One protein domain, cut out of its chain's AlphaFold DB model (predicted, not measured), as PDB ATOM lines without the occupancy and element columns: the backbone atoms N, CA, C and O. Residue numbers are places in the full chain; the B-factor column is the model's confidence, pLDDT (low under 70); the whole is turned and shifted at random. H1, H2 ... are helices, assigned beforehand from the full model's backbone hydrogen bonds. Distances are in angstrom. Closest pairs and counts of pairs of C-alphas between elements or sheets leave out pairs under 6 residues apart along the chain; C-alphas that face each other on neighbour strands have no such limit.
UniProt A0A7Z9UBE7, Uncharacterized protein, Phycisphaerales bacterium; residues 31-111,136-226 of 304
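What this domain is: This is residues 31 to 111 and 136 to 226 of the 304 residues of an uncharacterized protein of Phycisphaerales bacterium (UniProt A0A7Z9UBE7). One very long helix, H1, reaches like a straight handle out of a compact head of shorter helices, and its residues 31 to 65 stick out with nothing beside them. In the head, H6 is the core, with the far part of H1, H3, H4 and H5 packed round it, while H2 packs on H5 and the tip at residues 162 to 167 sticks out on its own. The printed part has 172 residues with six named helices, H1 to H6 in order along the chain, and no named strand; the class is all helix. The whole is extended, with a radius of gyration of the C-alphas of 25.3 A and spans of 92 by 47 by 30 A.

How they stand to each other: H1, residues 31 to 87, touches H6, residues 213 to 226, with its residues 77 to 85 alone. The closest C-alphas are those of Ile 81 and Val 219, 5.4 A apart, and the lines are only just about perpendicular, at 72 degrees. H6 is the hub, touching four helices. H5, residues 189 to 196, touches it at a steep tilt of 64 degrees, opposite ways, closest at the C-alphas of Ile 196 and Ala 222, 4.9 A. H3, residues 136 to 149, touches H6 at a steep tilt of 63 degrees, opposite ways, closest at the C-alphas of Trp 140 and Ala 224, 5.5 A. H4, residues 166 to 185, touches H6 at a steep tilt of 40 degrees, the same way, closest at the C-alphas of Phe 184 and Glu 221, 6.4 A. H3 and H4 form a helical hairpin, closest at the C-alphas of Gly 136 and Leu 185, 5.5 A. H2, residues 94 to 106, touches H5 at a shallow tilt of 13 degrees, opposite ways, closest at the C-alphas of His 101 and Gly 193, 4.5 A. H1 is apart from H3 and H4. In H1, H3, H4, H5 and H6 every O i to N i+4 pair is within hydrogen-bond range; in H2 8 of 9 are.

Where its parts are: H1 runs 83.9 A from C-alpha 31 at (-65.744, -57.726, 4.269) to C-alpha 87 at (4.587, -13.136, 14.666). H4 is 28.5 A long, H3 20.2 A, H6 20.0 A, H2 18.4 A and H5 11.1 A. H6 ends at C-alpha 226, (2.075, -19.140, 1.398).

The domain as a whole: The C-alphas of Lys 31 and Asp 149 are the two farthest apart, 92.3 A. Residues 112 to 135 are not printed, and C-alphas 111 and 136 are 24.3 A apart across the cut. The links H3 to H4 and H5 to H6 are long, 16 residues each. The mean pLDDT of the printed part is 89.0; residues 31 to 37 and residue 111 are under 70.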
ATOM      1  N   LYS A  31     -66.051 -59.085   4.756       55.56
ATOM      2  CA  LYS A  31     -65.744 -57.726   4.269       55.56
ATOM      3  C   LYS A  31     -65.121 -56.847   5.357       55.56
ATOM      4  O   LYS A  31     -64.180 -56.108   5.062       55.56
ATOM      5  N   LEU A  32     -65.602 -56.942   6.598       55.62
ATOM      6  CA  LEU A  32     -65.027 -56.235   7.751       55.62
ATOM      7  C   LEU A  32     -63.630 -56.758   8.105       55.62
ATOM      8  O   LEU A  32     -62.720 -55.956   8.318       55.62
ATOM      9  N   GLY A  33     -63.434 -58.080   8.097       59.69
ATOM     10  CA  GLY A  33     -62.127 -58.705   8.305       59.69
ATOM     11  C   GLY A  33     -61.097 -58.235   7.274       59.69
ATOM     12  O   GLY A  33     -60.011 -57.786   7.637       59.69
ATOM     13  N   ASN A  34     -61.475 -58.217   5.992       67.62
ATOM     14  CA  ASN A  34     -60.612 -57.726   4.915       67.62
ATOM     15  C   ASN A  34     -60.297 -56.223   5.025       67.62
ATOM     16  O   ASN A  34     -59.172 -55.805   4.740       67.62
ATOM     17  N   ALA A  35     -61.259 -55.401   5.457       62.09
ATOM     18  CA  ALA A  35     -61.038 -53.972   5.679       62.09
ATOM     19  C   ALA A  35     -60.066 -53.710   6.844       62.09
ATOM     20  O   ALA A  35     -59.184 -52.860   6.715       62.09
ATOM     21  N   LEU A  36     -60.176 -54.468   7.940       63.00
ATOM     22  CA  LEU A  36     -59.258 -54.386   9.082       63.00
ATOM     23  C   LEU A  36     -57.837 -54.830   8.714       63.00
ATOM     24  O   LEU A  36     -56.877 -54.168   9.112       63.00
ATOM     25  N   CYS A  37     -57.691 -55.892   7.915       67.88
ATOM     26  CA  CYS A  37     -56.386 -56.320   7.400       67.88
ATOM     27  C   CYS A  37     -55.724 -55.222   6.555       67.88
ATOM     28  O   CYS A  37     -54.576 -54.865   6.811       67.88
ATOM     29  N   ARG A  38     -56.465 -54.603   5.622       70.19
ATOM     30  CA  ARG A  38     -55.948 -53.491   4.800       70.19
ATOM     31  C   ARG A  38     -55.577 -52.259   5.621       70.19
ATOM     32  O   ARG A  38     -54.569 -51.621   5.332       70.19
ATOM     33  N   LEU A  39     -56.372 -51.923   6.638       73.56
ATOM     34  CA  LEU A  39     -56.050 -50.840   7.571       73.56
ATOM     35  C   LEU A  39     -54.742 -51.132   8.304       73.56
ATOM     36  O   LEU A  39     -53.877 -50.269   8.352       73.56
ATOM     37  N   ARG A  40     -54.559 -52.359   8.801       73.56
ATOM     38  CA  ARG A  40     -53.337 -52.768   9.503       73.56
ATOM     39  C   ARG A  40     -52.100 -52.710   8.602       73.56
ATOM     40  O   ARG A  40     -51.055 -52.245   9.047       73.56
ATOM     41  N   GLU A  41     -52.225 -53.126   7.343       77.69
ATOM     42  CA  GLU A  41     -51.157 -53.009   6.342       77.69
ATOM     43  C   GLU A  41     -50.805 -51.547   6.030       77.69
ATOM     44  O   GLU A  41     -49.626 -51.213   5.913       77.69
ATOM     45  N   LEU A  42     -51.804 -50.667   5.907       78.31
ATOM     46  CA  LEU A  42     -51.591 -49.235   5.678       78.31
ATOM     47  C   LEU A  42     -50.935 -48.555   6.881       78.31
ATOM     48  O   LEU A  42     -50.004 -47.777   6.691       78.31
ATOM     49  N   THR A  43     -51.371 -48.873   8.102       76.06
ATOM     50  CA  THR A  43     -50.748 -48.355   9.326       76.06
ATOM     51  C   THR A  43     -49.291 -48.797   9.415       76.06
ATOM     52  O   THR A  43     -48.424 -47.965   9.650       76.06
ATOM     53  N   HIS A  44     -49.003 -50.069   9.123       74.75
ATOM     54  CA  HIS A  44     -47.634 -50.580   9.145       74.75
ATOM     55  C   HIS A  44     -46.732 -49.909   8.096       74.75
ATOM     56  O   HIS A  44     -45.587 -49.575   8.388       74.75
ATOM     57  N   LYS A  45     -47.252 -49.648   6.887       77.88
ATOM     58  CA  LYS A  45     -46.524 -48.890   5.854       77.88
ATOM     59  C   LYS A  45     -46.246 -47.449   6.284       77.88
ATOM     60  O   LYS A  45     -45.126 -46.982   6.120       77.88
ATOM     61  N   LEU A  46     -47.233 -46.771   6.869       77.56
ATOM     62  CA  LEU A  46     -47.074 -45.411   7.396       77.56
ATOM     63  C   LEU A  46     -46.050 -45.347   8.538       77.56
ATOM     64  O   LEU A  46     -45.269 -44.401   8.596       77.56
ATOM     65  N   GLU A  47     -46.025 -46.346   9.421       77.88
ATOM     66  CA  GLU A  47     -45.023 -46.462  10.489       77.88
ATOM     67  C   GLU A  47     -43.608 -46.643   9.914       77.88
ATOM     68  O   GLU A  47     -42.702 -45.906  10.297       77.88
ATOM     69  N   GLN A  48     -43.428 -47.535   8.931       74.56
ATOM     70  CA  GLN A  48     -42.139 -47.738   8.252       74.56
ATOM     71  C   GLN A  48     -41.661 -46.487   7.492       74.56
ATOM     72  O   GLN A  48     -40.476 -46.143   7.511       74.56
ATOM     73  N   GLU A  49     -42.570 -45.772   6.827       77.19
ATOM     74  CA  GLU A  49     -42.260 -44.509   6.146       77.19
ATOM     75  C   GLU A  49     -41.873 -43.400   7.138       77.19
ATOM     76  O   GLU A  49     -40.969 -42.609   6.864       77.19
ATOM     77  N   GLN A  50     -42.509 -43.349   8.311       76.19
ATOM     78  CA  GLN A  50     -42.135 -42.405   9.366       76.19
ATOM     79  C   GLN A  50     -40.788 -42.744  10.004       76.19
ATOM     80  O   GLN A  50     -39.998 -41.832  10.250       76.19
ATOM     81  N   GLU A  51     -40.504 -44.025  10.241       75.19
ATOM     82  CA  GLU A  51     -39.235 -44.485  10.809       75.19
ATOM     83  C   GLU A  51     -38.070 -44.186   9.855       75.19
ATOM     84  O   GLU A  51     -37.113 -43.514  10.238       75.19
ATOM     85  N   THR A  52     -38.210 -44.524   8.570       82.25
ATOM     86  CA  THR A  52     -37.207 -44.184   7.545       82.25
ATOM     87  C   THR A  52     -37.032 -42.672   7.359       82.25
ATOM     88  O   THR A  52     -35.911 -42.192   7.160       82.25
ATOM     89  N   ALA A  53     -38.103 -41.876   7.456       80.50
ATOM     90  CA  ALA A  53     -38.002 -40.417   7.436       80.50
ATOM     91  C   ALA A  53     -37.297 -39.858   8.688       80.50
ATOM     92  O   ALA A  53     -36.538 -38.891   8.584       80.50
ATOM     93  N   ALA A  54     -37.524 -40.452   9.862       82.69
ATOM     94  CA  ALA A  54     -36.850 -40.080  11.102       82.69
ATOM     95  C   ALA A  54     -35.353 -40.427  11.062       82.69
ATOM     96  O   ALA A  54     -34.530 -39.596  11.448       82.69
ATOM     97  N   GLU A  55     -34.991 -41.596  10.529       84.50
ATOM     98  CA  GLU A  55     -33.599 -42.006  10.312       84.50
ATOM     99  C   GLU A  55     -32.867 -41.064   9.350       84.50
ATOM    100  O   GLU A  55     -31.762 -40.613   9.657       84.50
ATOM    101  N   ARG A  56     -33.499 -40.690   8.227       82.50
ATOM    102  CA  ARG A  56     -32.934 -39.711   7.280       82.50
ATOM    103  C   ARG A  56     -32.684 -38.361   7.942       82.50
ATOM    104  O   ARG A  56     -31.576 -37.843   7.850       82.50
ATOM    105  N   ARG A  57     -33.661 -37.836   8.689       82.75
ATOM    106  CA  ARG A  57     -33.499 -36.577   9.442       82.75
ATOM    107  C   ARG A  57     -32.393 -36.671  10.492       82.75
ATOM    108  O   ARG A  57     -31.643 -35.717  10.685       82.75
ATOM    109  N   ALA A  58     -32.280 -37.804  11.184       85.56
ATOM    110  CA  ALA A  58     -31.218 -38.026  12.159       85.56
ATOM    111  C   ALA A  58     -29.832 -38.065  11.494       85.56
ATOM    112  O   ALA A  58     -28.871 -37.562  12.077       85.56
ATOM    113  N   GLN A  59     -29.729 -38.627  10.287       85.00
ATOM    114  CA  GLN A  59     -28.494 -38.628   9.506       85.00
ATOM    115  C   GLN A  59     -28.140 -37.226   8.996       85.00
ATOM    116  O   GLN A  59     -27.019 -36.780   9.217       85.00
ATOM    117  N   GLU A  60     -29.100 -36.487   8.435       87.44
ATOM    118  CA  GLU A  60     -28.915 -35.091   8.005       87.44
ATOM    119  C   GLU A  60     -28.410 -34.207   9.158       87.44
ATOM    120  O   GLU A  60     -27.441 -33.465   9.007       87.44
ATOM    121  N   LEU A  61     -28.996 -34.346  10.354       89.31
ATOM    122  CA  LEU A  61     -28.549 -33.636  11.557       89.31
ATOM    123  C   LEU A  61     -27.116 -33.999  11.972       89.31
ATOM    124  O   LEU A  61     -26.388 -33.138  12.471       89.31
ATOM    125  N   LYS A  62     -26.706 -35.264  11.818       87.94
ATOM    126  CA  LYS A  62     -25.323 -35.690  12.088       87.94
ATOM    127  C   LYS A  62     -24.361 -35.094  11.067       87.94
ATOM    128  O   LYS A  62     -23.320 -34.576  11.469       87.94
ATOM    129  N   ASP A  63     -24.728 -35.108   9.791       87.38
ATOM    130  CA  ASP A  63     -23.908 -34.573   8.706       87.38
ATOM    131  C   ASP A  63     -23.744 -33.049   8.835       87.38
ATOM    132  O   ASP A  63     -22.636 -32.526   8.700       87.38
ATOM    133  N   GLU A  64     -24.809 -32.326   9.203       89.62
ATOM    134  CA  GLU A  64     -24.740 -30.891   9.502       89.62
ATOM    135  C   GLU A  64     -23.835 -30.575  10.698       89.62
ATOM    136  O   GLU A  64     -23.081 -29.599  10.666       89.62
ATOM    137  N   ARG A  65     -23.906 -31.378  11.769       88.38
ATOM    138  CA  ARG A  65     -23.023 -31.216  12.936       88.38
ATOM    139  C   ARG A  65     -21.568 -31.441  12.550       88.38
ATOM    140  O   ARG A  65     -20.736 -30.593  12.859       88.38
ATOM    141  N   LEU A  66     -21.291 -32.516  11.817       87.81
ATOM    142  CA  LEU A  66     -19.949 -32.831  11.339       87.81
ATOM    143  C   LEU A  66     -19.402 -31.712  10.442       87.81
ATOM    144  O   LEU A  66     -18.258 -31.297  10.602       87.81
ATOM    145  N   LYS A  67     -20.227 -31.165   9.541       88.19
ATOM    146  CA  LYS A  67     -19.838 -30.035   8.688       88.19
ATOM    147  C   LYS A  67     -19.444 -28.806   9.514       88.19
ATOM    148  O   LYS A  67     -18.394 -28.221   9.260       88.19
ATOM    149  N   LYS A  68     -20.233 -28.455  10.536       89.75
ATOM    150  CA  LYS A  68     -19.923 -27.336  11.447       89.75
ATOM    151  C   LYS A  68     -18.642 -27.569  12.250       89.75
ATOM    152  O   LYS A  68     -17.896 -26.625  12.495       89.75
ATOM    153  N   GLU A  69     -18.377 -28.807  12.665       89.31
ATOM    154  CA  GLU A  69     -17.132 -29.170  13.355       89.31
ATOM    155  C   GLU A  69     -15.913 -29.015  12.440       89.31
ATOM    156  O   GLU A  69     -14.914 -28.425  12.851       89.31
ATOM    157  N   ILE A  70     -16.022 -29.457  11.183       88.31
ATOM    158  CA  ILE A  70     -14.978 -29.290  10.161       88.31
ATOM    159  C   ILE A  70     -14.711 -27.801   9.895       88.31
ATOM    160  O   ILE A  70     -13.565 -27.360   9.952       88.31
ATOM    161  N   GLU A  71     -15.756 -27.003   9.663       90.38
ATOM    162  CA  GLU A  71     -15.634 -25.554   9.432       90.38
ATOM    163  C   GLU A  71     -14.978 -24.837  10.621       90.38
ATOM    164  O   GLU A  71     -14.131 -23.954  10.443       90.38
ATOM    165  N   ARG A  72     -15.316 -25.249  11.848       91.19
ATOM    166  CA  ARG A  72     -14.686 -24.727  13.064       91.19
ATOM    167  C   ARG A  72     -13.205 -25.098  13.140       91.19
ATOM    168  O   ARG A  72     -12.401 -24.231  13.478       91.19
ATOM    169  N   ALA A  73     -12.844 -26.343  12.832       90.88
ATOM    170  CA  ALA A  73     -11.453 -26.791  12.832       90.88
ATOM    171  C   ALA A  73     -10.613 -26.041  11.782       90.88
ATOM    172  O   ALA A  73      -9.530 -25.550  12.106       90.88
ATOM    173  N   HIS A  74     -11.148 -25.858  10.569       93.06
ATOM    174  CA  HIS A  74     -10.512 -25.057   9.514       93.06
ATOM    175  C   HIS A  74     -10.292 -23.613   9.968       93.06
ATOM    176  O   HIS A  74      -9.191 -23.084   9.853       93.06
ATOM    177  N   SER A  75     -11.317 -23.000  10.570       93.25
ATOM    178  CA  SER A  75     -11.227 -21.629  11.082       93.25
ATOM    179  C   SER A  75     -10.159 -21.493  12.168       93.25
ATOM    180  O   SER A  75      -9.413 -20.520  12.183       93.25
ATOM    181  N   GLN A  76     -10.048 -22.471  13.073       94.69
ATOM    182  CA  GLN A  76      -9.014 -22.472  14.110       94.69
ATOM    183  C   GLN A  76      -7.607 -22.583  13.515       94.69
ATOM    184  O   GLN A  76      -6.724 -21.830  13.922       94.69
ATOM    185  N   MET A  77      -7.409 -23.478  12.541       96.00
ATOM    186  CA  MET A  77      -6.131 -23.616  11.838       96.00
ATOM    187  C   MET A  77      -5.763 -22.336  11.085       96.00
ATOM    188  O   MET A  77      -4.651 -21.840  11.240       96.00
ATOM    189  N   LEU A  78      -6.706 -21.744  10.349       97.12
ATOM    190  CA  LEU A  78      -6.496 -20.469   9.664       97.12
ATOM    191  C   LEU A  78      -6.079 -19.361  10.642       97.12
ATOM    192  O   LEU A  78      -5.133 -18.629  10.374       97.12
ATOM    193  N   GLN A  79      -6.724 -19.261  11.805       97.62
ATOM    194  CA  GLN A  79      -6.332 -18.279  12.822       97.62
ATOM    195  C   GLN A  79      -4.923 -18.534  13.378       97.62
ATOM    196  O   GLN A  79      -4.177 -17.581  13.616       97.62
ATOM    197  N   ALA A  80      -4.521 -19.796  13.551       97.50
ATOM    198  CA  ALA A  80      -3.158 -20.138  13.955       97.50
ATOM    199  C   ALA A  80      -2.126 -19.759  12.876       97.50
ATOM    200  O   ALA A  80      -1.087 -19.184  13.198       97.50
ATOM    201  N   ILE A  81      -2.449 -19.998  11.601       98.25
ATOM    202  CA  ILE A  81      -1.636 -19.598  10.443       98.25
ATOM    203  C   ILE A  81      -1.480 -18.076  10.388       98.25
ATOM    204  O   ILE A  81      -0.360 -17.575  10.301       98.25
ATOM    205  N   LEU A  82      -2.575 -17.326  10.525       98.31
ATOM    206  CA  LEU A  82      -2.557 -15.860  10.550       98.31
ATOM    207  C   LEU A  82      -1.742 -15.309  11.725       98.31
ATOM    208  O   LEU A  82      -0.985 -14.351  11.564       98.31
ATOM    209  N   THR A  83      -1.859 -15.932  12.898       97.62
ATOM    210  CA  THR A  83      -1.056 -15.564  14.071       97.62
ATOM    211  C   THR A  83       0.429 -15.793  13.795       97.62
ATOM    212  O   THR A  83       1.231 -14.887  14.003       97.62
ATOM    213  N   CYS A  84       0.792 -16.941  13.215       97.38
ATOM    214  CA  CYS A  84       2.175 -17.232  12.843       97.38
ATOM    215  C   CYS A  84       2.715 -16.231  11.804       97.38
ATOM    216  O   CYS A  84       3.808 -15.693  11.977       97.38
ATOM    217  N   HIS A  85       1.931 -15.887  10.777       97.94
ATOM    218  CA  HIS A  85       2.298 -14.856   9.799       97.94
ATOM    219  C   HIS A  85       2.544 -13.484  10.432       97.94
ATOM    220  O   HIS A  85       3.457 -12.769   9.996       97.94
ATOM    221  N   LYS A  86       1.748 -13.121  11.443       97.38
ATOM    222  CA  LYS A  86       1.899 -11.883  12.211       97.38
ATOM    223  C   LYS A  86       3.164 -11.903  13.067       97.38
ATOM    224  O   LYS A  86       3.924 -10.939  13.016       97.38
ATOM    225  N   ASP A  87       3.415 -12.988  13.794       96.69
ATOM    226  CA  ASP A  87       4.587 -13.136  14.666       96.69
ATOM    227  C   ASP A  87       5.893 -13.109  13.856       96.69
ATOM    228  O   ASP A  87       6.864 -12.436  14.217       96.69
ATOM    229  N   LEU A  88       5.878 -13.754  12.687       96.25
ATOM    230  CA  LEU A  88       6.972 -13.733  11.717       96.25
ATOM    231  C   LEU A  88       7.109 -12.391  10.979       96.25
ATOM    232  O   LEU A  88       8.149 -12.128  10.382       96.25
ATOM    233  N   GLY A  89       6.107 -11.509  11.044       94.94
ATOM    234  CA  GLY A  89       6.136 -10.202  10.383       94.94
ATOM    235  C   GLY A  89       6.104 -10.291   8.856       94.94
ATOM    236  O   GLY A  89       6.700  -9.462   8.177       94.94
ATOM    237  N   THR A  90       5.425 -11.301   8.309       94.00
ATOM    238  CA  THR A  90       5.411 -11.580   6.860       94.00
ATOM    239  C   THR A  90       4.567 -10.601   6.042       94.00
ATOM    240  O   THR A  90       4.739 -10.521   4.830       94.00
ATOM    241  N   GLY A  91       3.640  -9.887   6.691       93.75
ATOM    242  CA  GLY A  91       2.691  -8.985   6.032       93.75
ATOM    243  C   GLY A  91       1.539  -9.682   5.297       93.75
ATOM    244  O   GLY A  91       0.744  -8.997   4.664       93.75
ATOM    245  N   LEU A  92       1.430 -11.014   5.375       96.00
ATOM    246  CA  LEU A  92       0.341 -11.772   4.757       96.00
ATOM    247  C   LEU A  92      -0.867 -11.837   5.701       96.00
ATOM    248  O   LEU A  92      -0.780 -12.399   6.793       96.00
ATOM    249  N   ASP A  93      -1.982 -11.246   5.274       97.19
ATOM    250  CA  ASP A  93      -3.264 -11.266   5.978       97.19
ATOM    251  C   ASP A  93      -4.254 -12.261   5.349       97.19
ATOM    252  O   ASP A  93      -3.970 -12.900   4.337       97.19
ATOM    253  N   GLU A  94      -5.441 -12.400   5.944       97.62
ATOM    254  CA  GLU A  94      -6.450 -13.359   5.480       97.62
ATOM    255  C   GLU A  94      -6.891 -13.111   4.031       97.62
ATOM    256  O   GLU A  94      -7.115 -14.071   3.294       97.62
ATOM    257  N   SER A  95      -7.000 -11.845   3.613       97.88
ATOM    258  CA  SER A  95      -7.368 -11.505   2.235       97.88
ATOM    259  C   SER A  95      -6.297 -12.000   1.276       97.88
ATOM    260  O   SER A  95      -6.603 -12.683   0.300       97.88
ATOM    261  N   ARG A  96      -5.029 -11.735   1.598       97.88
ATOM    262  CA  ARG A  96      -3.916 -12.158   0.761       97.88
ATOM    263  C   ARG A  96      -3.758 -13.677   0.728       97.88
ATOM    264  O   ARG A  96      -3.462 -14.226  -0.328       97.88
ATOM    265  N   LEU A  97      -3.978 -14.372   1.845       98.00
ATOM    266  CA  LEU A  97      -3.960 -15.840   1.866       98.00
ATOM    267  C   LEU A  97      -5.063 -16.440   0.982       98.00
ATOM    268  O   LEU A  97      -4.810 -17.441   0.314       98.00
ATOM    269  N   LYS A  98      -6.249 -15.818   0.931       97.62
ATOM    270  CA  LYS A  98      -7.334 -16.229   0.025       97.62
ATOM    271  C   LYS A  98      -6.972 -16.016  -1.441       97.62
ATOM    272  O   LYS A  98      -7.101 -16.951  -2.211       97.62
ATOM    273  N   GLU A  99      -6.414 -14.863  -1.804       97.88
ATOM    274  CA  GLU A  99      -5.934 -14.623  -3.178       97.88
ATOM    275  C   GLU A  99      -4.886 -15.664  -3.615       97.88
ATOM    276  O   GLU A  99      -4.902 -16.154  -4.742       97.88
ATOM    277  N   LEU A 100      -3.973 -16.028  -2.708       97.62
ATOM    278  CA  LEU A 100      -2.962 -17.054  -2.965       97.62
ATOM    279  C   LEU A 100      -3.560 -18.467  -3.052       97.62
ATOM    280  O   LEU A 100      -3.020 -19.304  -3.772       97.62
ATOM    281  N   HIS A 101      -4.645 -18.747  -2.329       97.38
ATOM    282  CA  HIS A 101      -5.413 -19.990  -2.461       97.38
ATOM    283  C   HIS A 101      -6.158 -20.040  -3.800       97.38
ATOM    284  O   HIS A 101      -6.025 -21.035  -4.516       97.38
ATOM    285  N   ASP A 102      -6.835 -18.955  -4.173       96.81
ATOM    286  CA  ASP A 102      -7.561 -18.819  -5.437       96.81
ATOM    287  C   ASP A 102      -6.624 -19.015  -6.638       96.81
ATOM    288  O   ASP A 102      -6.972 -19.734  -7.576       96.81
ATOM    289  N   LEU A 103      -5.383 -18.513  -6.563       95.69
ATOM    290  CA  LEU A 103      -4.346 -18.781  -7.567       95.69
ATOM    291  C   LEU A 103      -4.169 -20.285  -7.841       95.69
ATOM    292  O   LEU A 103      -4.017 -20.679  -8.995       95.69
ATOM    293  N   TYR A 104      -4.176 -21.139  -6.810       95.12
ATOM    294  CA  TYR A 104      -4.048 -22.589  -7.005       95.12
ATOM    295  C   TYR A 104      -5.313 -23.230  -7.576       95.12
ATOM    296  O   TYR A 104      -5.204 -24.214  -8.314       95.12
ATOM    297  N   GLU A 105      -6.495 -22.708  -7.243       92.94
ATOM    298  CA  GLU A 105      -7.768 -23.183  -7.797       92.94
ATOM    299  C   GLU A 105      -7.925 -22.813  -9.279       92.94
ATOM    300  O   GLU A 105      -8.466 -23.604 -10.055       92.94
ATOM    301  N   GLU A 106      -7.383 -21.666  -9.693       91.44
ATOM    302  CA  GLU A 106      -7.371 -21.213 -11.087       91.44
ATOM    303  C   GLU A 106      -6.409 -22.010 -11.983       91.44
ATOM    304  O   GLU A 106      -6.584 -22.032 -13.207       91.44
ATOM    305  N   ILE A 107      -5.407 -22.696 -11.412       91.31
ATOM    306  CA  ILE A 107      -4.498 -23.545 -12.192       91.31
ATOM    307  C   ILE A 107      -5.297 -24.719 -12.791       91.31
ATOM    308  O   ILE A 107      -5.817 -25.561 -12.039       91.31
ATOM    309  N   PRO A 108      -5.346 -24.846 -14.138       86.56
ATOM    310  CA  PRO A 108      -6.040 -25.947 -14.794       86.56
ATOM    311  C   PRO A 108      -5.514 -27.286 -14.289       86.56
ATOM    312  O   PRO A 108      -4.308 -27.463 -14.161       86.56
ATOM    313  N   GLN A 109      -6.398 -28.236 -14.008       79.75
ATOM    314  CA  GLN A 109      -5.975 -29.582 -13.627       79.75
ATOM    315  C   GLN A 109      -5.853 -30.462 -14.871       79.75
ATOM    316  O   GLN A 109      -6.645 -30.299 -15.805       79.75
ATOM    317  N   PRO A 110      -4.901 -31.409 -14.893       70.31
ATOM    318  CA  PRO A 110      -4.944 -32.493 -15.858       70.31
ATOM    319  C   PRO A 110      -6.228 -33.285 -15.591       70.31
ATOM    320  O   PRO A 110      -6.492 -33.670 -14.453       70.31
ATOM    321  N   GLU A 111      -7.067 -33.462 -16.609       67.75
ATOM    322  CA  GLU A 111      -8.340 -34.156 -16.434       67.75
ATOM    323  C   GLU A 111      -8.128 -35.594 -15.954       67.75
ATOM    324  O   GLU A 111      -7.324 -36.358 -16.491       67.75
ATOM    325  N   GLY A 136       9.832 -24.549  -4.205       97.00
ATOM    326  CA  GLY A 136       9.740 -25.267  -2.930       97.00
ATOM    327  C   GLY A 136      10.935 -24.998  -2.009       97.00
ATOM    328  O   GLY A 136      10.755 -24.333  -0.984       97.00
ATOM    329  N   PRO A 137      12.157 -25.430  -2.372       97.38
ATOM    330  CA  PRO A 137      13.337 -25.278  -1.521       97.38
ATOM    331  C   PRO A 137      13.592 -23.843  -1.021       97.38
ATOM    332  O   PRO A 137      13.752 -23.665   0.189       97.38
ATOM    333  N   PRO A 138      13.564 -22.785  -1.865       97.12
ATOM    334  CA  PRO A 138      13.783 -21.426  -1.369       97.12
ATOM    335  C   PRO A 138      12.664 -20.941  -0.435       97.12
ATOM    336  O   PRO A 138      12.931 -20.162   0.480       97.12
ATOM    337  N   SER A 139      11.425 -21.406  -0.615       97.50
ATOM    338  CA  SER A 139      10.306 -21.033   0.262       97.50
ATOM    339  C   SER A 139      10.402 -21.699   1.633       97.50
ATOM    340  O   SER A 139      10.116 -21.058   2.645       97.50
ATOM    341  N   TRP A 140      10.861 -22.954   1.677       97.62
ATOM    342  CA  TRP A 140      11.169 -23.639   2.931       97.62
ATOM    343  C   TRP A 140      12.310 -22.942   3.673       97.62
ATOM    344  O   TRP A 140      12.178 -22.602   4.846       97.62
ATOM    345  N   GLN A 141      13.394 -22.613   2.965       97.50
ATOM    346  CA  GLN A 141      14.511 -21.882   3.557       97.50
ATOM    347  C   GLN A 141      14.080 -20.507   4.096       97.50
ATOM    348  O   GLN A 141      14.506 -20.118   5.181       97.50
ATOM    349  N   LYS A 142      13.195 -19.795   3.382       97.19
ATOM    350  CA  LYS A 142      12.621 -18.519   3.839       97.19
ATOM    351  C   LYS A 142      11.860 -18.671   5.162       97.19
ATOM    352  O   LYS A 142      11.996 -17.809   6.026       97.19
ATOM    353  N   LEU A 143      11.100 -19.757   5.345       97.38
ATOM    354  CA  LEU A 143      10.464 -20.081   6.626       97.38
ATOM    355  C   LEU A 143      11.507 -20.293   7.729       97.38
ATOM    356  O   LEU A 143      11.388 -19.677   8.785       97.38
ATOM    357  N   LEU A 144      12.519 -21.134   7.492       96.25
ATOM    358  CA  LEU A 144      13.536 -21.435   8.505       96.25
ATOM    359  C   LEU A 144      14.293 -20.177   8.945       96.25
ATOM    360  O   LEU A 144      14.498 -19.970  10.139       96.25
ATOM    361  N   THR A 145      14.645 -19.309   7.995       96.44
ATOM    362  CA  THR A 145      15.260 -18.012   8.290       96.44
ATOM    363  C   THR A 145      14.319 -17.120   9.102       96.44
ATOM    364  O   THR A 145      14.736 -16.590  10.124       96.44
ATOM    365  N   ALA A 146      13.039 -17.013   8.724       96.38
ATOM    366  CA  ALA A 146      12.076 -16.195   9.463       96.38
ATOM    367  C   ALA A 146      11.857 -16.692  10.906       96.38
ATOM    368  O   ALA A 146      11.760 -15.882  11.828       96.38
ATOM    369  N   LEU A 147      11.799 -18.014  11.114       95.88
ATOM    370  CA  LEU A 147      11.711 -18.615  12.448       95.88
ATOM    371  C   LEU A 147      12.957 -18.289  13.282       95.88
ATOM    372  O   LEU A 147      12.828 -17.833  14.419       95.88
ATOM    373  N   ALA A 148      14.150 -18.456  12.701       95.06
ATOM    374  CA  ALA A 148      15.418 -18.160  13.362       95.06
ATOM    375  C   ALA A 148      15.544 -16.674  13.742       95.06
ATOM    376  O   ALA A 148      15.889 -16.365  14.882       95.06
ATOM    377  N   ASP A 149      15.182 -15.758  12.839       95.94
ATOM    378  CA  ASP A 149      15.222 -14.306  13.068       95.94
ATOM    379  C   ASP A 149      14.300 -13.864  14.216       95.94
ATOM    380  O   ASP A 149      14.558 -12.866  14.893       95.94
ATOM    381  N   LYS A 150      13.212 -14.607  14.448       95.31
ATOM    382  CA  LYS A 150      12.274 -14.375  15.554       95.31
ATOM    383  C   LYS A 150      12.589 -15.183  16.812       95.31
ATOM    384  O   LYS A 150      11.878 -15.028  17.803       95.31
ATOM    385  N   GLY A 151      13.626 -16.021  16.793       92.81
ATOM    386  CA  GLY A 151      13.955 -16.916  17.902       92.81
ATOM    387  C   GLY A 151      12.847 -17.929  18.209       92.81
ATOM    388  O   GLY A 151      12.676 -18.315  19.363       92.81
ATOM    389  N   ILE A 152      12.059 -18.319  17.202       92.00
ATOM    390  CA  ILE A 152      10.991 -19.311  17.347       92.00
ATOM    391  C   ILE A 152      11.590 -20.693  17.096       92.00
ATOM    392  O   ILE A 152      12.037 -21.000  15.992       92.00
ATOM    393  N   GLU A 153      11.580 -21.539  18.124       86.88
ATOM    394  CA  GLU A 153      12.033 -22.921  17.994       86.88
ATOM    395  C   GLU A 153      11.005 -23.807  17.278       86.88
ATOM    396  O   GLU A 153       9.784 -23.603  17.343       86.88
ATOM    397  N   TRP A 154      11.517 -24.846  16.618       88.44
ATOM    398  CA  TRP A 154      10.687 -25.935  16.118       88.44
ATOM    399  C   TRP A 154      10.046 -26.685  17.300       88.44
ATOM    400  O   TRP A 154      10.710 -26.853  18.328       88.44
ATOM    401  N   PRO A 155       8.778 -27.130  17.203       88.31
ATOM    402  CA  PRO A 155       8.121 -27.852  18.285       88.31
ATOM    403  C   PRO A 155       8.887 -29.109  18.702       88.31
ATOM    404  O   PRO A 155       9.554 -29.762  17.896       88.31
ATOM    405  N   ASP A 156       8.746 -29.458  19.980       82.81
ATOM    406  CA  ASP A 156       9.329 -30.683  20.502       82.81
ATOM    407  C   ASP A 156       8.666 -31.920  19.876       82.81
ATOM    408  O   ASP A 156       7.439 -31.965  19.726       82.81
ATOM    409  N   PRO A 157       9.464 -32.944  19.540       81.31
ATOM    410  CA  PRO A 157       8.963 -34.181  18.963       81.31
ATOM    411  C   PRO A 157       8.074 -34.944  19.950       81.31
ATOM    412  O   PRO A 157       8.435 -35.182  21.106       81.31
ATOM    413  N   GLU A 158       6.910 -35.374  19.472       81.81
ATOM    414  CA  GLU A 158       5.977 -36.183  20.254       81.81
ATOM    415  C   GLU A 158       6.410 -37.655  20.311       81.81
ATOM    416  O   GLU A 158       7.026 -38.183  19.388       81.81
ATOM    417  N   GLY A 159       6.053 -38.347  21.397       80.12
ATOM    418  CA  GLY A 159       6.282 -39.792  21.534       80.12
ATOM    419  C   GLY A 159       7.665 -40.197  22.054       80.12
ATOM    420  O   GLY A 159       7.946 -41.392  22.144       80.12
ATOM    421  N   LEU A 160       8.516 -39.243  22.441       83.00
ATOM    422  CA  LEU A 160       9.754 -39.544  23.161       83.00
ATOM    423  C   LEU A 160       9.491 -39.952  24.619       83.00
ATOM    424  O   LEU A 160       8.504 -39.554  25.239       83.00
ATOM    425  N   SER A 161      10.420 -40.733  25.180       82.69
ATOM    426  CA  SER A 161      10.423 -41.074  26.607       82.69
ATOM    427  C   SER A 161      10.440 -39.800  27.468       82.69
ATOM    428  O   SER A 161      11.179 -38.869  27.140       82.69
ATOM    429  N   PRO A 162       9.725 -39.754  28.609       80.12
ATOM    430  CA  PRO A 162       9.803 -38.634  29.552       80.12
ATOM    431  C   PRO A 162      11.232 -38.314  30.020       80.12
ATOM    432  O   PRO A 162      11.522 -37.177  30.379       80.12
ATOM    433  N   ASN A 163      12.125 -39.310  29.978       85.94
ATOM    434  CA  ASN A 163      13.531 -39.194  30.364       85.94
ATOM    435  C   ASN A 163      14.478 -39.039  29.161       85.94
ATOM    436  O   ASN A 163      15.678 -39.260  29.312       85.94
ATOM    437  N   ALA A 164      13.961 -38.715  27.971       86.12
ATOM    438  CA  ALA A 164      14.787 -38.517  26.786       86.12
ATOM    439  C   ALA A 164      15.810 -37.398  27.014       86.12
ATOM    440  O   ALA A 164      15.483 -36.304  27.494       86.12
ATOM    441  N   THR A 165      17.052 -37.689  26.647       89.19
ATOM    442  CA  THR A 165      18.176 -36.756  26.711       89.19
ATOM    443  C   THR A 165      17.985 -35.595  25.732       89.19
ATOM    444  O   THR A 165      17.214 -35.678  24.774       89.19
ATOM    445  N   ALA A 166      18.703 -34.490  25.952       87.12
ATOM    446  CA  ALA A 166      18.675 -33.351  25.034       87.12
ATOM    447  C   ALA A 166      19.148 -33.736  23.617       87.12
ATOM    448  O   ALA A 166      18.561 -33.292  22.636       87.12
ATOM    449  N   GLU A 167      20.149 -34.617  23.509       88.69
ATOM    450  CA  GLU A 167      20.650 -35.118  22.223       88.69
ATOM    451  C   GLU A 167      19.596 -35.941  21.467       88.69
ATOM    452  O   GLU A 167      19.432 -35.779  20.257       88.69
ATOM    453  N   GLU A 168      18.839 -36.796  22.163       87.44
ATOM    454  CA  GLU A 168      17.743 -37.564  21.554       87.44
ATOM    455  C   GLU A 168      16.615 -36.655  21.065       87.44
ATOM    456  O   GLU A 168      16.084 -36.874  19.973       87.44
ATOM    457  N   LYS A 169      16.272 -35.620  21.843       85.50
ATOM    458  CA  LYS A 169      15.269 -34.620  21.453       85.50
ATOM    459  C   LYS A 169      15.694 -33.853  20.209       85.50
ATOM    460  O   LYS A 169      14.896 -33.736  19.283       85.50
ATOM    461  N   GLU A 170      16.942 -33.400  20.153       88.06
ATOM    462  CA  GLU A 170      17.464 -32.656  19.004       88.06
ATOM    463  C   GLU A 170      17.544 -33.535  17.749       88.06
ATOM    464  O   GLU A 170      17.107 -33.142  16.668       88.06
ATOM    465  N   LYS A 171      18.007 -34.782  17.894       89.00
ATOM    466  CA  LYS A 171      18.040 -35.741  16.784       89.00
ATOM    467  C   LYS A 171      16.640 -36.038  16.246       89.00
ATOM    468  O   LYS A 171      16.454 -36.125  15.032       89.00
ATOM    469  N   ALA A 172      15.663 -36.207  17.135       88.12
ATOM    470  CA  ALA A 172      14.277 -36.398  16.736       88.12
ATOM    471  C   ALA A 172      13.733 -35.137  16.048       88.12
ATOM    472  O   ALA A 172      13.202 -35.252  14.948       88.12
ATOM    473  N   ARG A 173      13.942 -33.942  16.613       88.56
ATOM    474  CA  ARG A 173      13.545 -32.656  16.015       88.56
ATOM    475  C   ARG A 173      14.070 -32.509  14.583       88.56
ATOM    476  O   ARG A 173      13.279 -32.276  13.673       88.56
ATOM    477  N   ALA A 174      15.362 -32.759  14.364       88.69
ATOM    478  CA  ALA A 174      15.968 -32.735  13.032       88.69
ATOM    479  C   ALA A 174      15.328 -33.756  12.072       88.69
ATOM    480  O   ALA A 174      15.094 -33.453  10.902       88.69
ATOM    481  N   HIS A 175      14.998 -34.959  12.559       89.44
ATOM    482  CA  HIS A 175      14.307 -35.973  11.760       89.44
ATOM    483  C   HIS A 175      12.888 -35.540  11.355       89.44
ATOM    484  O   HIS A 175      12.525 -35.673  10.185       89.44
ATOM    485  N   TYR A 176      12.094 -35.002  12.287       88.31
ATOM    486  CA  TYR A 176      10.746 -34.504  11.992       88.31
ATOM    487  C   TYR A 176      10.781 -33.313  11.035       88.31
ATOM    488  O   TYR A 176      10.022 -33.293  10.069       88.31
ATOM    489  N   GLN A 177      11.709 -32.377  11.235       90.62
ATOM    490  CA  GLN A 177      11.891 -31.243  10.335       90.62
ATOM    491  C   GLN A 177      12.229 -31.701   8.907       90.62
ATOM    492  O   GLN A 177      11.585 -31.245   7.966       90.62
ATOM    493  N   ALA A 178      13.163 -32.645   8.738       91.56
ATOM    494  CA  ALA A 178      13.513 -33.194   7.423       91.56
ATOM    495  C   ALA A 178      12.341 -33.947   6.766       91.56
ATOM    496  O   ALA A 178      12.120 -33.852   5.558       91.56
ATOM    497  N   ARG A 179      11.548 -34.677   7.561       92.19
ATOM    498  CA  ARG A 179      10.328 -35.337   7.076       92.19
ATOM    499  C   ARG A 179       9.301 -34.314   6.584       92.19
ATOM    500  O   ARG A 179       8.710 -34.512   5.525       92.19
ATOM    501  N   ASN A 180       9.089 -33.244   7.345       92.75
ATOM    502  CA  ASN A 180       8.117 -32.206   7.009       92.75
ATOM    503  C   ASN A 180       8.580 -31.386   5.798       92.75
ATOM    504  O   ASN A 180       7.763 -31.067   4.940       92.75
ATOM    505  N   GLU A 181       9.886 -31.143   5.661       95.69
ATOM    506  CA  GLU A 181      10.475 -30.578   4.445       95.69
ATOM    507  C   GLU A 181      10.159 -31.451   3.225       95.69
ATOM    508  O   GLU A 181       9.595 -30.960   2.250       95.69
ATOM    509  N   SER A 182      10.432 -32.759   3.296       95.69
ATOM    510  CA  SER A 182      10.117 -33.694   2.205       95.69
ATOM    511  C   SER A 182       8.625 -33.663   1.850       95.69
ATOM    512  O   SER A 182       8.261 -33.522   0.683       95.69
ATOM    513  N   ALA A 183       7.751 -33.713   2.862       92.81
ATOM    514  CA  ALA A 183       6.302 -33.671   2.674       92.81
ATOM    515  C   ALA A 183       5.809 -32.337   2.082       92.81
ATOM    516  O   ALA A 183       4.824 -32.311   1.341       92.81
ATOM    517  N   PHE A 184       6.472 -31.226   2.403       95.75
ATOM    518  CA  PHE A 184       6.195 -29.907   1.840       95.75
ATOM    519  C   PHE A 184       6.623 -29.811   0.365       95.75
ATOM    520  O   PHE A 184       5.864 -29.300  -0.473       95.75
ATOM    521  N   LEU A 185       7.815 -30.321   0.039       96.25
ATOM    522  CA  LEU A 185       8.376 -30.309  -1.314       96.25
ATOM    523  C   LEU A 185       7.565 -31.183  -2.278       96.25
ATOM    524  O   LEU A 185       7.310 -30.772  -3.407       96.25
ATOM    525  N   GLU A 186       7.088 -32.338  -1.816       94.12
ATOM    526  CA  GLU A 186       6.285 -33.275  -2.614       94.12
ATOM    527  C   GLU A 186       4.795 -32.896  -2.691       94.12
ATOM    528  O   GLU A 186       4.017 -33.538  -3.403       94.12
ATOM    529  N   ARG A 187       4.359 -31.861  -1.958       93.25
ATOM    530  CA  ARG A 187       2.934 -31.535  -1.836       93.25
ATOM    531  C   ARG A 187       2.337 -31.083  -3.178       93.25
ATOM    532  O   ARG A 187       2.812 -30.096  -3.749       93.25
ATOM    533  N   PRO A 188       1.230 -31.703  -3.639       92.44
ATOM    534  CA  PRO A 188       0.529 -31.272  -4.847       92.44
ATOM    535  C   PRO A 188       0.049 -29.815  -4.775       92.44
ATOM    536  O   PRO A 188      -0.243 -29.301  -3.693       92.44
ATOM    537  N   LEU A 189      -0.105 -29.179  -5.943       92.94
ATOM    538  CA  LEU A 189      -0.559 -27.787  -6.100       92.94
ATOM    539  C   LEU A 189      -1.826 -27.487  -5.280       92.94
ATOM    540  O   LEU A 189      -1.789 -26.670  -4.366       92.94
ATOM    541  N   ARG A 190      -2.927 -28.214  -5.528       91.50
ATOM    542  CA  ARG A 190      -4.207 -27.984  -4.827       91.50
ATOM    543  C   ARG A 190      -4.106 -28.157  -3.317       91.50
ATOM    544  O   ARG A 190      -4.614 -27.336  -2.568       91.50
ATOM    545  N   HIS A 191      -3.405 -29.194  -2.865       93.44
ATOM    546  CA  HIS A 191      -3.205 -29.427  -1.432       93.44
ATOM    547  C   HIS A 191      -2.344 -28.343  -0.778       93.44
ATOM    548  O   HIS A 191      -2.465 -28.106   0.420       93.44
ATOM    549  N   SER A 192      -1.467 -27.698  -1.546       95.06
ATOM    550  CA  SER A 192      -0.693 -26.551  -1.073       95.06
ATOM    551  C   SER A 192      -1.576 -25.316  -0.936       95.06
ATOM    552  O   SER A 192      -1.482 -24.638   0.079       95.06
ATOM    553  N   GLY A 193      -2.467 -25.072  -1.904       95.81
ATOM    554  CA  GLY A 193      -3.491 -24.029  -1.809       95.81
ATOM    555  C   GLY A 193      -4.409 -24.228  -0.604       95.81
ATOM    556  O   GLY A 193      -4.546 -23.326   0.216       95.81
ATOM    557  N   ASP A 194      -4.997 -25.419  -0.464       96.25
ATOM    558  CA  ASP A 194      -5.881 -25.766   0.657       96.25
ATOM    559  C   ASP A 194      -5.196 -25.527   2.018       96.25
ATOM    560  O   ASP A 194      -5.793 -24.976   2.945       96.25
ATOM    561  N   LEU A 195      -3.917 -25.897   2.137       96.62
ATOM    562  CA  LEU A 195      -3.167 -25.752   3.380       96.62
ATOM    563  C   LEU A 195      -3.008 -24.285   3.807       96.62
ATOM    564  O   LEU A 195      -3.082 -24.002   5.002       96.62
ATOM    565  N   ILE A 196      -2.825 -23.361   2.857       97.12
ATOM    566  CA  ILE A 196      -2.655 -21.921   3.129       97.12
ATOM    567  C   ILE A 196      -3.854 -21.358   3.901       97.12
ATOM    568  O   ILE A 196      -3.684 -20.518   4.782       97.12
ATOM    569  N   ILE A 197      -5.057 -21.862   3.616       96.56
ATOM    570  CA  ILE A 197      -6.299 -21.458   4.287       96.56
ATOM    571  C   ILE A 197      -6.701 -22.396   5.441       96.56
ATOM    572  O   ILE A 197      -7.830 -22.348   5.927       96.56
ATOM    573  N   GLY A 198      -5.784 -23.254   5.897       94.19
ATOM    574  CA  GLY A 198      -5.990 -24.140   7.043       94.19
ATOM    575  C   GLY A 198      -6.793 -25.409   6.749       94.19
ATOM    576  O   GLY A 198      -7.327 -26.012   7.681       94.19
ATOM    577  N   VAL A 199      -6.882 -25.834   5.483       94.81
ATOM    578  CA  VAL A 199      -7.612 -27.039   5.067       94.81
ATOM    579  C   VAL A 199      -6.655 -28.214   4.831       94.81
ATOM    580  O   VAL A 199      -5.863 -28.247   3.894       94.81
ATOM    581  N   VAL A 200      -6.788 -29.245   5.662       91.44
ATOM    582  CA  VAL A 200      -6.104 -30.542   5.584       91.44
ATOM    583  C   VAL A 200      -7.156 -31.645   5.432       91.44
ATOM    584  O   VAL A 200      -7.664 -32.211   6.401       91.44
ATOM    585  N   LYS A 201      -7.507 -31.959   4.179       85.00
ATOM    586  CA  LYS A 201      -8.655 -32.823   3.826       85.00
ATOM    587  C   LYS A 201      -8.656 -34.195   4.511       85.00
ATOM    588  O   LYS A 201      -9.724 -34.702   4.854       85.00
ATOM    589  N   ILE A 202      -7.483 -34.792   4.730       85.62
ATOM    590  CA  ILE A 202      -7.369 -36.129   5.334       85.62
ATOM    591  C   ILE A 202      -7.807 -36.164   6.805       85.62
ATOM    592  O   ILE A 202      -8.237 -37.210   7.284       85.62
ATOM    593  N   TRP A 203      -7.763 -35.033   7.514       86.94
ATOM    594  CA  TRP A 203      -8.137 -34.975   8.927       86.94
ATOM    595  C   TRP A 203      -9.643 -34.872   9.154       86.94
ATOM    596  O   TRP A 203     -10.115 -35.303  10.202       86.94
ATOM    597  N   ARG A 204     -10.425 -34.384   8.181       81.12
ATOM    598  CA  ARG A 204     -11.879 -34.172   8.329       81.12
ATOM    599  C   ARG A 204     -12.188 -33.415   9.635       81.12
ATOM    600  O   ARG A 204     -11.800 -32.262   9.748       81.12
ATOM    601  N   ALA A 205     -12.858 -34.034  10.611       75.81
ATOM    602  CA  ALA A 205     -13.140 -33.430  11.922       75.81
ATOM    603  C   ALA A 205     -12.085 -33.755  13.004       75.81
ATOM    604  O   ALA A 205     -12.129 -33.206  14.099       75.81
ATOM    605  N   SER A 206     -11.117 -34.620  12.702       86.06
ATOM    606  CA  SER A 206     -10.100 -35.126  13.632       86.06
ATOM    607  C   SER A 206      -8.802 -34.316  13.572       86.06
ATOM    608  O   SER A 206      -7.711 -34.885  13.508       86.06
ATOM    609  N   TYR A 207      -8.904 -32.985  13.552       87.81
ATOM    610  CA  TYR A 207      -7.718 -32.129  13.601       87.81
ATOM    611  C   TYR A 207      -6.957 -32.349  14.920       87.81
ATOM    612  O   TYR A 207      -7.590 -32.485  15.973       87.81
ATOM    613  N   PRO A 208      -5.611 -32.365  14.895       88.38
ATOM    614  CA  PRO A 208      -4.811 -32.424  16.110       88.38
ATOM    615  C   PRO A 208      -5.107 -31.241  17.040       88.38
ATOM    616  O   PRO A 208      -5.565 -30.183  16.609       88.38
ATOM    617  N   THR A 209      -4.827 -31.406  18.332       88.88
ATOM    618  CA  THR A 209      -5.008 -30.321  19.300       88.88
ATOM    619  C   THR A 209      -4.029 -29.173  19.019       88.88
ATOM    620  O   THR A 209      -2.882 -29.436  18.670       88.88
ATOM    621  N   PRO A 210      -4.400 -27.894  19.233       87.81
ATOM    622  CA  PRO A 210      -3.499 -26.760  18.969       87.81
ATOM    623  C   PRO A 210      -2.179 -26.765  19.762       87.81
ATOM    624  O   PRO A 210      -1.222 -26.074  19.413       87.81
ATOM    625  N   SER A 211      -2.123 -27.519  20.861       86.06
ATOM    626  CA  SER A 211      -0.914 -27.707  21.664       86.06
ATOM    627  C   SER A 211       0.033 -28.772  21.109       86.06
ATOM    628  O   SER A 211       1.148 -28.869  21.612       86.06
ATOM    629  N   SER A 212      -0.404 -29.582  20.143       89.81
ATOM    630  CA  SER A 212       0.389 -30.683  19.599       89.81
ATOM    631  C   SER A 212       1.500 -30.175  18.677       89.81
ATOM    632  O   SER A 212       1.361 -29.146  18.003       89.81
ATOM    633  N   GLY A 213       2.610 -30.911  18.632       88.94
ATOM    634  CA  GLY A 213       3.710 -30.665  17.705       88.94
ATOM    635  C   GLY A 213       3.225 -30.747  16.261       88.94
ATOM    636  O   GLY A 213       3.434 -29.808  15.502       88.94
ATOM    637  N   LEU A 214       2.451 -31.787  15.922       89.81
ATOM    638  CA  LEU A 214       1.900 -31.979  14.574       89.81
ATOM    639  C   LEU A 214       1.057 -30.783  14.098       89.81
ATOM    640  O   LEU A 214       1.133 -30.396  12.931       89.81
ATOM    641  N   TYR A 215       0.260 -30.183  14.988       92.75
ATOM    642  CA  TYR A 215      -0.530 -28.997  14.655       92.75
ATOM    643  C   TYR A 215       0.375 -27.809  14.315       92.75
ATOM    644  O   TYR A 215       0.195 -27.168  13.281       92.75
ATOM    645  N   ARG A 216       1.375 -27.536  15.160       93.88
ATOM    646  CA  ARG A 216       2.318 -26.421  14.971       93.88
ATOM    647  C   ARG A 216       3.195 -26.604  13.733       93.88
ATOM    648  O   ARG A 216       3.388 -25.656  12.983       93.88
ATOM    649  N   GLU A 217       3.662 -27.821  13.485       93.88
ATOM    650  CA  GLU A 217       4.400 -28.174  12.269       93.88
ATOM    651  C   GLU A 217       3.570 -27.899  11.013       93.88
ATOM    652  O   GLU A 217       4.057 -27.290  10.064       93.88
ATOM    653  N   THR A 218       2.284 -28.256  11.042       95.12
ATOM    654  CA  THR A 218       1.361 -28.001   9.928       95.12
ATOM    655  C   THR A 218       1.144 -26.504   9.698       95.12
ATOM    656  O   THR A 218       1.065 -26.067   8.551       95.12
ATOM    657  N   VAL A 219       1.097 -25.702  10.768       96.81
ATOM    658  CA  VAL A 219       1.065 -24.234  10.665       96.81
ATOM    659  C   VAL A 219       2.323 -23.713   9.965       96.81
ATOM    660  O   VAL A 219       2.218 -22.873   9.074       96.81
ATOM    661  N   TYR A 220       3.506 -24.232  10.299       96.50
ATOM    662  CA  TYR A 220       4.749 -23.834   9.635       96.50
ATOM    663  C   TYR A 220       4.764 -24.234   8.153       96.50
ATOM    664  O   TYR A 220       5.098 -23.414   7.297       96.50
ATOM    665  N   GLU A 221       4.318 -25.447   7.818       96.62
ATOM    666  CA  GLU A 221       4.160 -25.878   6.422       96.62
ATOM    667  C   GLU A 221       3.176 -24.995   5.634       96.62
ATOM    668  O   GLU A 221       3.393 -24.729   4.447       96.62
ATOM    669  N   ALA A 222       2.108 -24.513   6.279       97.62
ATOM    670  CA  ALA A 222       1.163 -23.576   5.678       97.62
ATOM    671  C   ALA A 222       1.812 -22.219   5.378       97.62
ATOM    672  O   ALA A 222       1.664 -21.705   4.269       97.62
ATOM    673  N   VAL A 223       2.605 -21.685   6.313       98.12
ATOM    674  CA  VAL A 223       3.373 -20.445   6.110       98.12
ATOM    675  C   VAL A 223       4.379 -20.599   4.963       98.12
ATOM    676  O   VAL A 223       4.447 -19.738   4.082       98.12
ATOM    677  N   ALA A 224       5.120 -21.711   4.909       97.94
ATOM    678  CA  ALA A 224       6.018 -21.999   3.787       97.94
ATOM    679  C   ALA A 224       5.254 -22.130   2.457       97.94
ATOM    680  O   ALA A 224       5.727 -21.673   1.413       97.94
ATOM    681  N   SER A 225       4.048 -22.706   2.485       98.12
ATOM    682  CA  SER A 225       3.185 -22.815   1.300       98.12
ATOM    683  C   SER A 225       2.705 -21.448   0.820       98.12
ATOM    684  O   SER A 225       2.682 -21.218  -0.389       98.12
ATOM    685  N   ALA A 226       2.415 -20.519   1.734       98.19
ATOM    686  CA  ALA A 226       2.075 -19.140   1.398       98.19
ATOM    687  C   ALA A 226       3.267 -18.394   0.772       98.19
ATOM    688  O   ALA A 226       3.103 -17.731  -0.251       98.19
TER     689      ALA A 226